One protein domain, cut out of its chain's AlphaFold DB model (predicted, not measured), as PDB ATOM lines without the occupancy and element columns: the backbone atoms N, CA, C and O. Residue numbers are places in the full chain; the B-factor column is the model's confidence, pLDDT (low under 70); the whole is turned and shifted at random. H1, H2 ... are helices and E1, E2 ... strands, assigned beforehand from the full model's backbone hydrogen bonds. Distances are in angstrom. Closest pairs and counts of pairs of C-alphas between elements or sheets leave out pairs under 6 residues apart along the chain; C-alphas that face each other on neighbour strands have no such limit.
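Overview. This is residues 3 to 69 of the 169 residues of the protein "Phosphate acyltransferase PduL" of Rubrivivax sp. SCN 70-15 (UniProt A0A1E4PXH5). With little regular structure, two small two-stranded pairs are linked end to end: parallel E1 and E4 near the middle, and the hairpin E2 and E3 reaching to one end. H1 lies near E4, and long loops, residues 3 to 22 and 34 to 50, make much of the rest. The 67 printed residues, in order E1 H1 E2 E3 E4, are of mixed class, with 24 in named elements, and compact: radius of gyration of the C-alphas 11.3 A, spans 30 by 28 by 18 A.

Along the chain. E1 is residues 23 to 25, from C-alpha 23 at (182.540, 116.197, 44.983); H1 is 27 to 33, 9.9 A; E2 is 51 to 55, 13.2 A; E3 is 58 to 62, 13.3 A; E4 is 65 to 68, to C-alpha 68 at (180.669, 107.726, 43.525).

Arrangement. E1 and E4 are parallel, N 66 and O 23 2.9 A apart. Residues 39 to 40 pair parallel with 67 to 68 of E4. The closest C-alphas of H1 and E4, Arg 27 and Val 67, are 6.0 A apart. In H1 every O i to N i+4 pair is within hydrogen-bond range. E2 and E3 are antiparallel, N 53 and O 60 2.8 A apart. E3 runs on into E4 at 71 degrees.

Size, cuts and confidence. The farthest C-alphas, Ser 57 and Gln 69, are 31.2 A apart. The printed part has no cut; the link H1 to E2 is long. No printed residue is under pLDDT 70.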
ATOM      1  N   GLY A   3     174.820 121.733  52.404       97.50
ATOM      2  CA  GLY A   3     173.645 121.484  51.570       97.50
ATOM      3  C   GLY A   3     172.365 121.988  52.255       97.50
ATOM      4  O   GLY A   3     172.439 122.537  53.358       97.50
ATOM      5  N   PRO A   4     171.185 121.804  51.638       97.38
ATOM      6  CA  PRO A   4     169.925 122.366  52.131       97.38
ATOM      7  C   PRO A   4     169.526 121.930  53.546       97.38
ATOM      8  O   PRO A   4     168.907 122.704  54.270       97.38
ATOM      9  N   ARG A   5     169.861 120.694  53.944       97.25
ATOM     10  CA  ARG A   5     169.481 120.138  55.256       97.25
ATOM     11  C   ARG A   5     170.617 120.088  56.268       97.25
ATOM     12  O   ARG A   5     170.354 119.936  57.458       97.25
ATOM     13  N   GLY A   6     171.868 120.176  55.831       95.69
ATOM     14  CA  GLY A   6     172.983 119.869  56.714       95.69
ATOM     15  C   GLY A   6     174.345 120.288  56.194       95.69
ATOM     16  O   GLY A   6     174.492 120.900  55.137       95.69
ATOM     17  N   ARG A   7     175.366 119.940  56.976       97.00
ATOM     18  CA  ARG A   7     176.769 120.197  56.662       97.00
ATOM     19  C   ARG A   7     177.617 118.950  56.876       97.00
ATOM     20  O   ARG A   7     177.353 118.166  57.788       97.00
ATOM     21  N   LEU A   8     178.659 118.836  56.063       95.19
ATOM     22  CA  LEU A   8     179.784 117.928  56.256       95.19
ATOM     23  C   LEU A   8     181.022 118.762  56.573       95.19
ATOM     24  O   LEU A   8     181.364 119.703  55.847       95.19
ATOM     25  N   GLU A   9     181.681 118.427  57.673       93.06
ATOM     26  CA  GLU A   9     182.896 119.087  58.141       93.06
ATOM     27  C   GLU A   9     184.105 118.197  57.857       93.06
ATOM     28  O   GLU A   9     183.966 116.986  57.721       93.06
ATOM     29  N   ARG A  10     185.298 118.802  57.766       89.12
ATOM     30  CA  ARG A  10     186.565 118.077  57.541       89.12
ATOM     31  C   ARG A  10     186.572 117.203  56.273       89.12
ATOM     32  O   ARG A  10     187.252 116.181  56.231       89.12
ATOM     33  N   VAL A  11     185.841 117.628  55.239       88.88
ATOM     34  CA  VAL A  11     185.861 116.995  53.911       88.88
ATOM     35  C   VAL A  11     187.270 117.109  53.327       88.88
ATOM     36  O   VAL A  11     187.853 118.195  53.318       88.88
ATOM     37  N   ARG A  12     187.829 115.984  52.872       88.56
ATOM     38  CA  ARG A  12     189.181 115.913  52.307       88.56
ATOM     39  C   ARG A  12     189.205 116.513  50.901       88.56
ATOM     40  O   ARG A  12     188.297 116.278  50.114       88.56
ATOM     41  N   VAL A  13     190.268 117.252  50.579       88.44
ATOM     42  CA  VAL A  13     190.544 117.736  49.218       88.44
ATOM     43  C   VAL A  13     191.598 116.829  48.591       88.44
ATOM     44  O   VAL A  13     192.659 116.630  49.183       88.44
ATOM     45  N   LEU A  14     191.299 116.272  47.416       85.25
ATOM     46  CA  LEU A  14     192.228 115.450  46.640       85.25
ATOM     47  C   LEU A  14     192.855 116.288  45.522       85.25
ATOM     48  O   LEU A  14     192.159 117.023  44.825       85.25
ATOM     49  N   GLY A  15     194.178 116.197  45.388       80.31
ATOM     50  CA  GLY A  15     194.938 116.876  44.339       80.31
ATOM     51  C   GLY A  15     195.239 115.972  43.135       80.31
ATOM     52  O   GLY A  15     195.021 114.764  43.212       80.31
ATOM     53  N   PRO A  16     195.788 116.534  42.040       92.12
ATOM     54  CA  PRO A  16     195.992 117.967  41.798       92.12
ATOM     55  C   PRO A  16     194.671 118.702  41.497       92.12
ATOM     56  O   PRO A  16     193.620 118.081  41.346       92.12
ATOM     57  N   CYS A  17     194.720 120.036  41.393       91.88
ATOM     58  CA  CYS A  17     193.567 120.821  40.943       91.88
ATOM     59  C   CYS A  17     193.128 120.387  39.536       91.88
ATOM     60  O   CYS A  17     193.962 120.104  38.675       91.88
ATOM     61  N   ARG A  18     191.814 120.371  39.302       93.75
ATOM     62  CA  ARG A  18     191.195 120.003  38.021       93.75
ATOM     63  C   ARG A  18     190.439 121.191  37.426       93.75
ATOM     64  O   ARG A  18     190.252 122.211  38.080       93.75
ATOM     65  N   SER A  19     190.000 121.051  36.177       94.00
ATOM     66  CA  SER A  19     189.270 122.092  35.439       94.00
ATOM     67  C   SER A  19     187.854 122.362  35.962       94.00
ATOM     68  O   SER A  19     187.320 123.443  35.732       94.00
ATOM     69  N   ARG A  20     187.245 121.398  36.660       95.62
ATOM     70  CA  ARG A  20     185.912 121.506  37.267       95.62
ATOM     71  C   ARG A  20     185.935 120.885  38.659       95.62
ATOM     72  O   ARG A  20     186.630 119.891  38.879       95.62
ATOM     73  N   ASN A  21     185.181 121.471  39.586       96.38
ATOM     74  CA  ASN A  21     184.998 120.894  40.914       96.38
ATOM     75  C   ASN A  21     184.240 119.572  40.795       96.38
ATOM     76  O   ASN A  21     183.233 119.495  40.098       96.38
ATOM     77  N   GLN A  22     184.711 118.555  41.506       97.75
ATOM     78  CA  GLN A  22     184.023 117.283  41.656       97.75
ATOM     79  C   GLN A  22     183.968 116.945  43.136       97.75
ATOM     80  O   GLN A  22     184.977 117.043  43.835       97.75
ATOM     81  N   ILE A  23     182.784 116.569  43.601       97.62
ATOM     82  CA  ILE A  23     182.540 116.197  44.983       97.62
ATOM     83  C   ILE A  23     181.958 114.790  44.979       97.62
ATOM     84  O   ILE A  23     180.839 114.575  44.520       97.62
ATOM     85  N   GLU A  24     182.732 113.847  45.495       96.50
ATOM     86  CA  GLU A  24     182.332 112.452  45.646       96.50
ATOM     87  C   GLU A  24     181.817 112.240  47.069       96.50
ATOM     88  O   GLU A  24     182.473 112.629  48.036       96.50
ATOM     89  N   LEU A  25     180.614 111.683  47.178       96.50
ATOM     90  CA  LEU A  25     179.901 111.459  48.433       96.50
ATOM     91  C   LEU A  25     179.464 110.001  48.522       96.50
ATOM     92  O   LEU A  25     179.173 109.382  47.497       96.50
ATOM     93  N   SER A  26     179.300 109.495  49.741       96.56
ATOM     94  CA  SER A  26     178.453 108.318  49.948       96.56
ATOM     95  C   SER A  26     176.965 108.686  49.850       96.56
ATOM     96  O   SER A  26     176.573 109.862  49.949       96.56
ATOM     97  N   ARG A  27     176.076 107.695  49.681       97.50
ATOM     98  CA  ARG A  27     174.626 107.967  49.664       97.50
ATOM     99  C   ARG A  27     174.151 108.518  51.009       97.50
ATOM    100  O   ARG A  27     173.315 109.427  51.033       97.50
ATOM    101  N   THR A  28     174.699 108.021  52.114       97.31
ATOM    102  CA  THR A  28     174.420 108.512  53.471       97.31
ATOM    103  C   THR A  28     174.772 109.993  53.614       97.31
ATOM    104  O   THR A  28     173.988 110.781  54.153       97.31
ATOM    105  N   GLU A  29     175.916 110.411  53.077       97.06
ATOM    106  CA  GLU A  29     176.352 111.808  53.086       97.06
ATOM    107  C   GLU A  29     175.437 112.718  52.253       97.06
ATOM    108  O   GLU A  29     175.045 113.793  52.722       97.06
ATOM    109  N   ALA A  30     175.026 112.276  51.060       97.69
ATOM    110  CA  ALA A  30     174.071 113.006  50.223       97.69
ATOM    111  C   ALA A  30     172.717 113.202  50.937       97.69
ATOM    112  O   ALA A  30     172.173 114.313  50.965       97.69
ATOM    113  N   ILE A  31     172.212 112.156  51.607       97.62
ATOM    114  CA  ILE A  31     171.001 112.232  52.437       97.62
ATOM    115  C   ILE A  31     171.193 113.254  53.560       97.62
ATOM    116  O   ILE A  31     170.346 114.137  53.724       97.62
ATOM    117  N   ARG A  32     172.303 113.195  54.303       97.25
ATOM    118  CA  ARG A  32     172.596 114.135  55.397       97.25
ATOM    119  C   ARG A  32     172.630 115.591  54.927       97.25
ATOM    120  O   ARG A  32     172.144 116.477  55.627       97.25
ATOM    121  N   LEU A  33     173.177 115.844  53.743       97.88
ATOM    122  CA  LEU A  33     173.197 117.174  53.131       97.88
ATOM    123  C   LEU A  33     171.824 117.611  52.607       97.88
ATOM    124  O   LEU A  33     171.567 118.810  52.507       97.88
ATOM    125  N   GLY A  34     170.936 116.661  52.313       97.75
ATOM    126  CA  GLY A  34     169.630 116.928  51.720       97.75
ATOM    127  C   GLY A  34     169.706 117.270  50.241       97.75
ATOM    128  O   GLY A  34     168.959 118.129  49.785       97.75
ATOM    129  N   ILE A  35     170.619 116.623  49.521       97.44
ATOM    130  CA  ILE A  35     170.752 116.742  48.069       97.44
ATOM    131  C   ILE A  35     170.477 115.390  47.421       97.44
ATOM    132  O   ILE A  35     170.810 114.347  47.987       97.44
ATOM    133  N   ASP A  36     169.905 115.406  46.222       96.94
ATOM    134  CA  ASP A  36     169.783 114.202  45.406       96.94
ATOM    135  C   ASP A  36     170.964 114.119  44.437       96.94
ATOM    136  O   ASP A  36     170.895 114.532  43.281       96.94
ATOM    137  N   ALA A  37     172.106 113.673  44.964       97.88
ATOM    138  CA  ALA A  37     173.303 113.455  44.165       97.88
ATOM    139  C   ALA A  37     173.151 112.155  43.344       97.88
ATOM    140  O   ALA A  37     172.837 111.109  43.926       97.88
ATOM    141  N   PRO A  38     173.363 112.193  42.016       98.31
ATOM    142  CA  PRO A  38     173.231 111.019  41.159       98.31
ATOM    143  C   PRO A  38     174.427 110.066  41.311       98.31
ATOM    144  O   PRO A  38     175.551 110.516  41.530       98.31
ATOM    145  N   LEU A  39     174.194 108.759  41.141       98.12
ATOM    146  CA  LEU A  39     175.246 107.733  41.082       98.12
ATOM    147  C   LEU A  39     175.989 107.822  39.747       98.12
ATOM    148  O   LEU A  39     175.365 107.610  38.704       98.12
ATOM    149  N   ARG A  40     177.286 108.156  39.759       97.88
ATOM    150  CA  ARG A  40     178.062 108.363  38.525       97.88
ATOM    151  C   ARG A  40     179.543 108.049  38.665       97.88
ATOM    152  O   ARG A  40     180.120 108.122  39.745       97.88
ATOM    153  N   LEU A  41     180.168 107.786  37.520       96.44
ATOM    154  CA  LEU A  41     181.619 107.777  37.385       96.44
ATOM    155  C   LEU A  41     182.203 109.196  37.430       96.44
ATOM    156  O   LEU A  41     181.602 110.168  36.962       96.44
ATOM    157  N   SER A  42     183.437 109.271  37.925       94.12
ATOM    158  CA  SER A  42     184.279 110.468  37.931       94.12
ATOM    159  C   SER A  42     184.353 111.114  36.537       94.12
ATOM    160  O   SER A  42     184.666 110.443  35.544       94.12
ATOM    161  N   GLY A  43     184.061 112.417  36.468       95.00
ATOM    162  CA  GLY A  43     183.998 113.225  35.244       95.00
ATOM    163  C   GLY A  43     182.589 113.478  34.689       95.00
ATOM    164  O   GLY A  43     182.409 114.422  33.921       95.00
ATOM    165  N   HIS A  44     181.567 112.716  35.094       96.31
ATOM    166  CA  HIS A  44     180.193 112.884  34.599       96.31
ATOM    167  C   HIS A  44     179.372 113.827  35.493       96.31
ATOM    168  O   HIS A  44     178.556 113.403  36.312       96.31
ATOM    169  N   LEU A  45     179.593 115.132  35.340       97.69
ATOM    170  CA  LEU A  45     179.124 116.147  36.299       97.69
ATOM    171  C   LEU A  45     177.910 116.961  35.833       97.69
ATOM    172  O   LEU A  45     177.453 117.859  36.532       97.69
ATOM    173  N   ASP A  46     177.348 116.665  34.669       97.06
ATOM    174  CA  ASP A  46     176.258 117.480  34.135       97.06
ATOM    175  C   ASP A  46     174.939 117.244  34.879       97.06
ATOM    176  O   ASP A  46     174.578 116.117  35.235       97.06
ATOM    177  N   GLY A  47     174.221 118.333  35.163       96.62
ATOM    178  CA  GLY A  47     172.961 118.290  35.908       96.62
ATOM    179  C   GLY A  47     173.093 117.795  37.353       96.62
ATOM    180  O   GLY A  47     172.110 117.318  37.914       96.62
ATOM    181  N   THR A  48     174.286 117.842  37.954       98.31
ATOM    182  CA  THR A  48     174.458 117.558  39.390       98.31
ATOM    183  C   THR A  48     173.908 118.692  40.257       98.31
ATOM    184  O   THR A  48     173.945 119.847  39.823       98.31
ATOM    185  N   PRO A  49     173.459 118.407  41.492       97.38
ATOM    186  CA  PRO A  49     173.010 119.444  42.412       97.38
ATOM    187  C   PRO A  49     174.147 120.392  42.811       97.38
ATOM    188  O   PRO A  49     175.320 120.014  42.856       97.38
ATOM    189  N   GLU A  50     173.773 121.620  43.161       97.19
ATOM    190  CA  GLU A  50     174.702 122.605  43.709       97.19
ATOM    191  C   GLU A  50     174.852 122.471  45.223       97.19
ATOM    192  O   GLU A  50     173.904 122.177  45.957       97.19
ATOM    193  N   VAL A  51     176.058 122.761  45.695       97.69
ATOM    194  CA  VAL A  51     176.450 122.743  47.104       97.69
ATOM    195  C   VAL A  51     177.345 123.941  47.405       97.69
ATOM    196  O   VAL A  51     177.936 124.535  46.502       97.69
ATOM    197  N   THR A  52     177.480 124.291  48.683       98.44
ATOM    198  CA  THR A  52     178.413 125.344  49.109       98.44
ATOM    199  C   THR A  52     179.648 124.727  49.757       98.44
ATOM    200  O   THR A  52     179.574 124.073  50.804       98.44
ATOM    201  N   LEU A  53     180.812 124.955  49.155       97.38
ATOM    202  CA  LEU A  53     182.111 124.628  49.735       97.38
ATOM    203  C   LEU A  53     182.594 125.815  50.567       97.38
ATOM    204  O   LEU A  53     182.497 126.960  50.138       97.38
ATOM    205  N   ILE A  54     183.092 125.540  51.771       97.69
ATOM    206  CA  ILE A  54     183.582 126.554  52.711       97.69
ATOM    207  C   ILE A  54     185.001 126.156  53.097       97.69
ATOM    208  O   ILE A  54     185.210 125.048  53.594       97.69
ATOM    209  N   GLY A  55     185.948 127.052  52.841       95.81
ATOM    210  CA  GLY A  55     187.352 126.932  53.210       95.81
ATOM    211  C   GLY A  55     187.795 128.094  54.107       95.81
ATOM    212  O   GLY A  55     187.000 128.982  54.418       95.81
ATOM    213  N   PRO A  56     189.073 128.123  54.518       95.81
ATOM    214  CA  PRO A  56     189.584 129.142  55.438       95.81
ATOM    215  C   PRO A  56     189.539 130.567  54.864       95.81
ATOM    216  O   PRO A  56     189.475 131.528  55.623       95.81
ATOM    217  N   SER A  57     189.559 130.710  53.537       96.81
ATOM    218  CA  SER A  57     189.591 132.008  52.845       96.81
ATOM    219  C   SER A  57     188.244 132.427  52.245       96.81
ATOM    220  O   SER A  57     188.193 133.407  51.510       96.81
ATOM    221  N   GLY A  58     187.158 131.697  52.521       97.62
ATOM    222  CA  GLY A  58     185.825 132.031  52.020       97.62
ATOM    223  C   GLY A  58     185.005 130.817  51.600       97.62
ATOM    224  O   GLY A  58     185.260 129.686  52.013       97.62
ATOM    225  N   SER A  59     183.997 131.059  50.766       97.88
ATOM    226  CA  SER A  59     183.069 130.033  50.296       97.88
ATOM    227  C   SER A  59     182.755 130.177  48.816       97.88
ATOM    228  O   SER A  59     182.714 131.291  48.298       97.88
ATOM    229  N   VAL A  60     182.443 129.061  48.165       97.50
ATOM    230  CA  VAL A  60     182.004 129.017  46.769       97.50
ATOM    231  C   VAL A  60     180.796 128.096  46.634       97.50
ATOM    232  O   VAL A  60     180.760 127.017  47.227       97.50
ATOM    233  N   ARG A  61     179.793 128.530  45.868       98.00
ATOM    234  CA  ARG A  61     178.680 127.681  45.436       98.00
ATOM    235  C   ARG A  61     179.053 127.056  44.096       98.00
ATOM    236  O   ARG A  61     179.502 127.771  43.206       98.00
ATOM    237  N   THR A  62     178.924 125.742  43.979       97.62
ATOM    238  CA  THR A  62     179.360 124.979  42.802       97.62
ATOM    239  C   THR A  62     178.472 123.762  42.599       97.62
ATOM    240  O   THR A  62     177.905 123.243  43.561       97.62
ATOM    241  N   ASP A  63     178.392 123.292  41.359       97.19
ATOM    242  CA  ASP A  63     177.915 121.952  41.030       97.19
ATOM    243  C   ASP A  63     179.056 120.917  41.152       97.19
ATOM    244  O   ASP A  63     180.143 121.232  41.652       97.19
ATOM    245  N   GLY A  64     178.790 119.678  40.737       97.38
ATOM    246  CA  GLY A  64     179.761 118.585  40.675       97.38
ATOM    247  C   GLY A  64     179.598 117.513  41.753       97.38
ATOM    248  O   GLY A  64     180.472 116.658  41.879       97.38
ATOM    249  N   ALA A  65     178.515 117.546  42.538       98.12
ATOM    250  CA  ALA A  65     178.252 116.550  43.578       98.12
ATOM    251  C   ALA A  65     177.620 115.267  43.011       98.12
ATOM    252  O   ALA A  65     176.537 115.306  42.425       98.12
ATOM    253  N   ILE A  66     178.283 114.132  43.233       98.62
ATOM    254  CA  ILE A  66     177.860 112.793  42.806       98.62
ATOM    255  C   ILE A  66     177.969 111.799  43.966       98.62
ATOM    256  O   ILE A  66     178.792 111.969  44.864       98.62
ATOM    257  N   VAL A  67     177.160 110.740  43.919       98.44
ATOM    258  CA  VAL A  67     177.486 109.505  44.640       98.44
ATOM    259  C   VAL A  67     178.462 108.727  43.764       98.44
ATOM    260  O   VAL A  67     178.176 108.504  42.583       98.44
ATOM    261  N   ALA A  68     179.625 108.376  44.307       96.25
ATOM    262  CA  ALA A  68     180.669 107.726  43.525       96.25
ATOM    263  C   ALA A  68     180.215 106.325  43.093       96.25
ATOM    264  O   ALA A  68     179.899 105.473  43.917       96.25
ATOM    265  N   GLN A  69     180.155 106.082  41.785       97.56
ATOM    266  CA  GLN A  69     179.901 104.744  41.266       97.56
ATOM    267  C   GLN A  69     181.159 103.892  41.413       97.56
ATOM    268  O   GLN A  69     182.216 104.274  40.905       97.56
TER     269      GLN A  69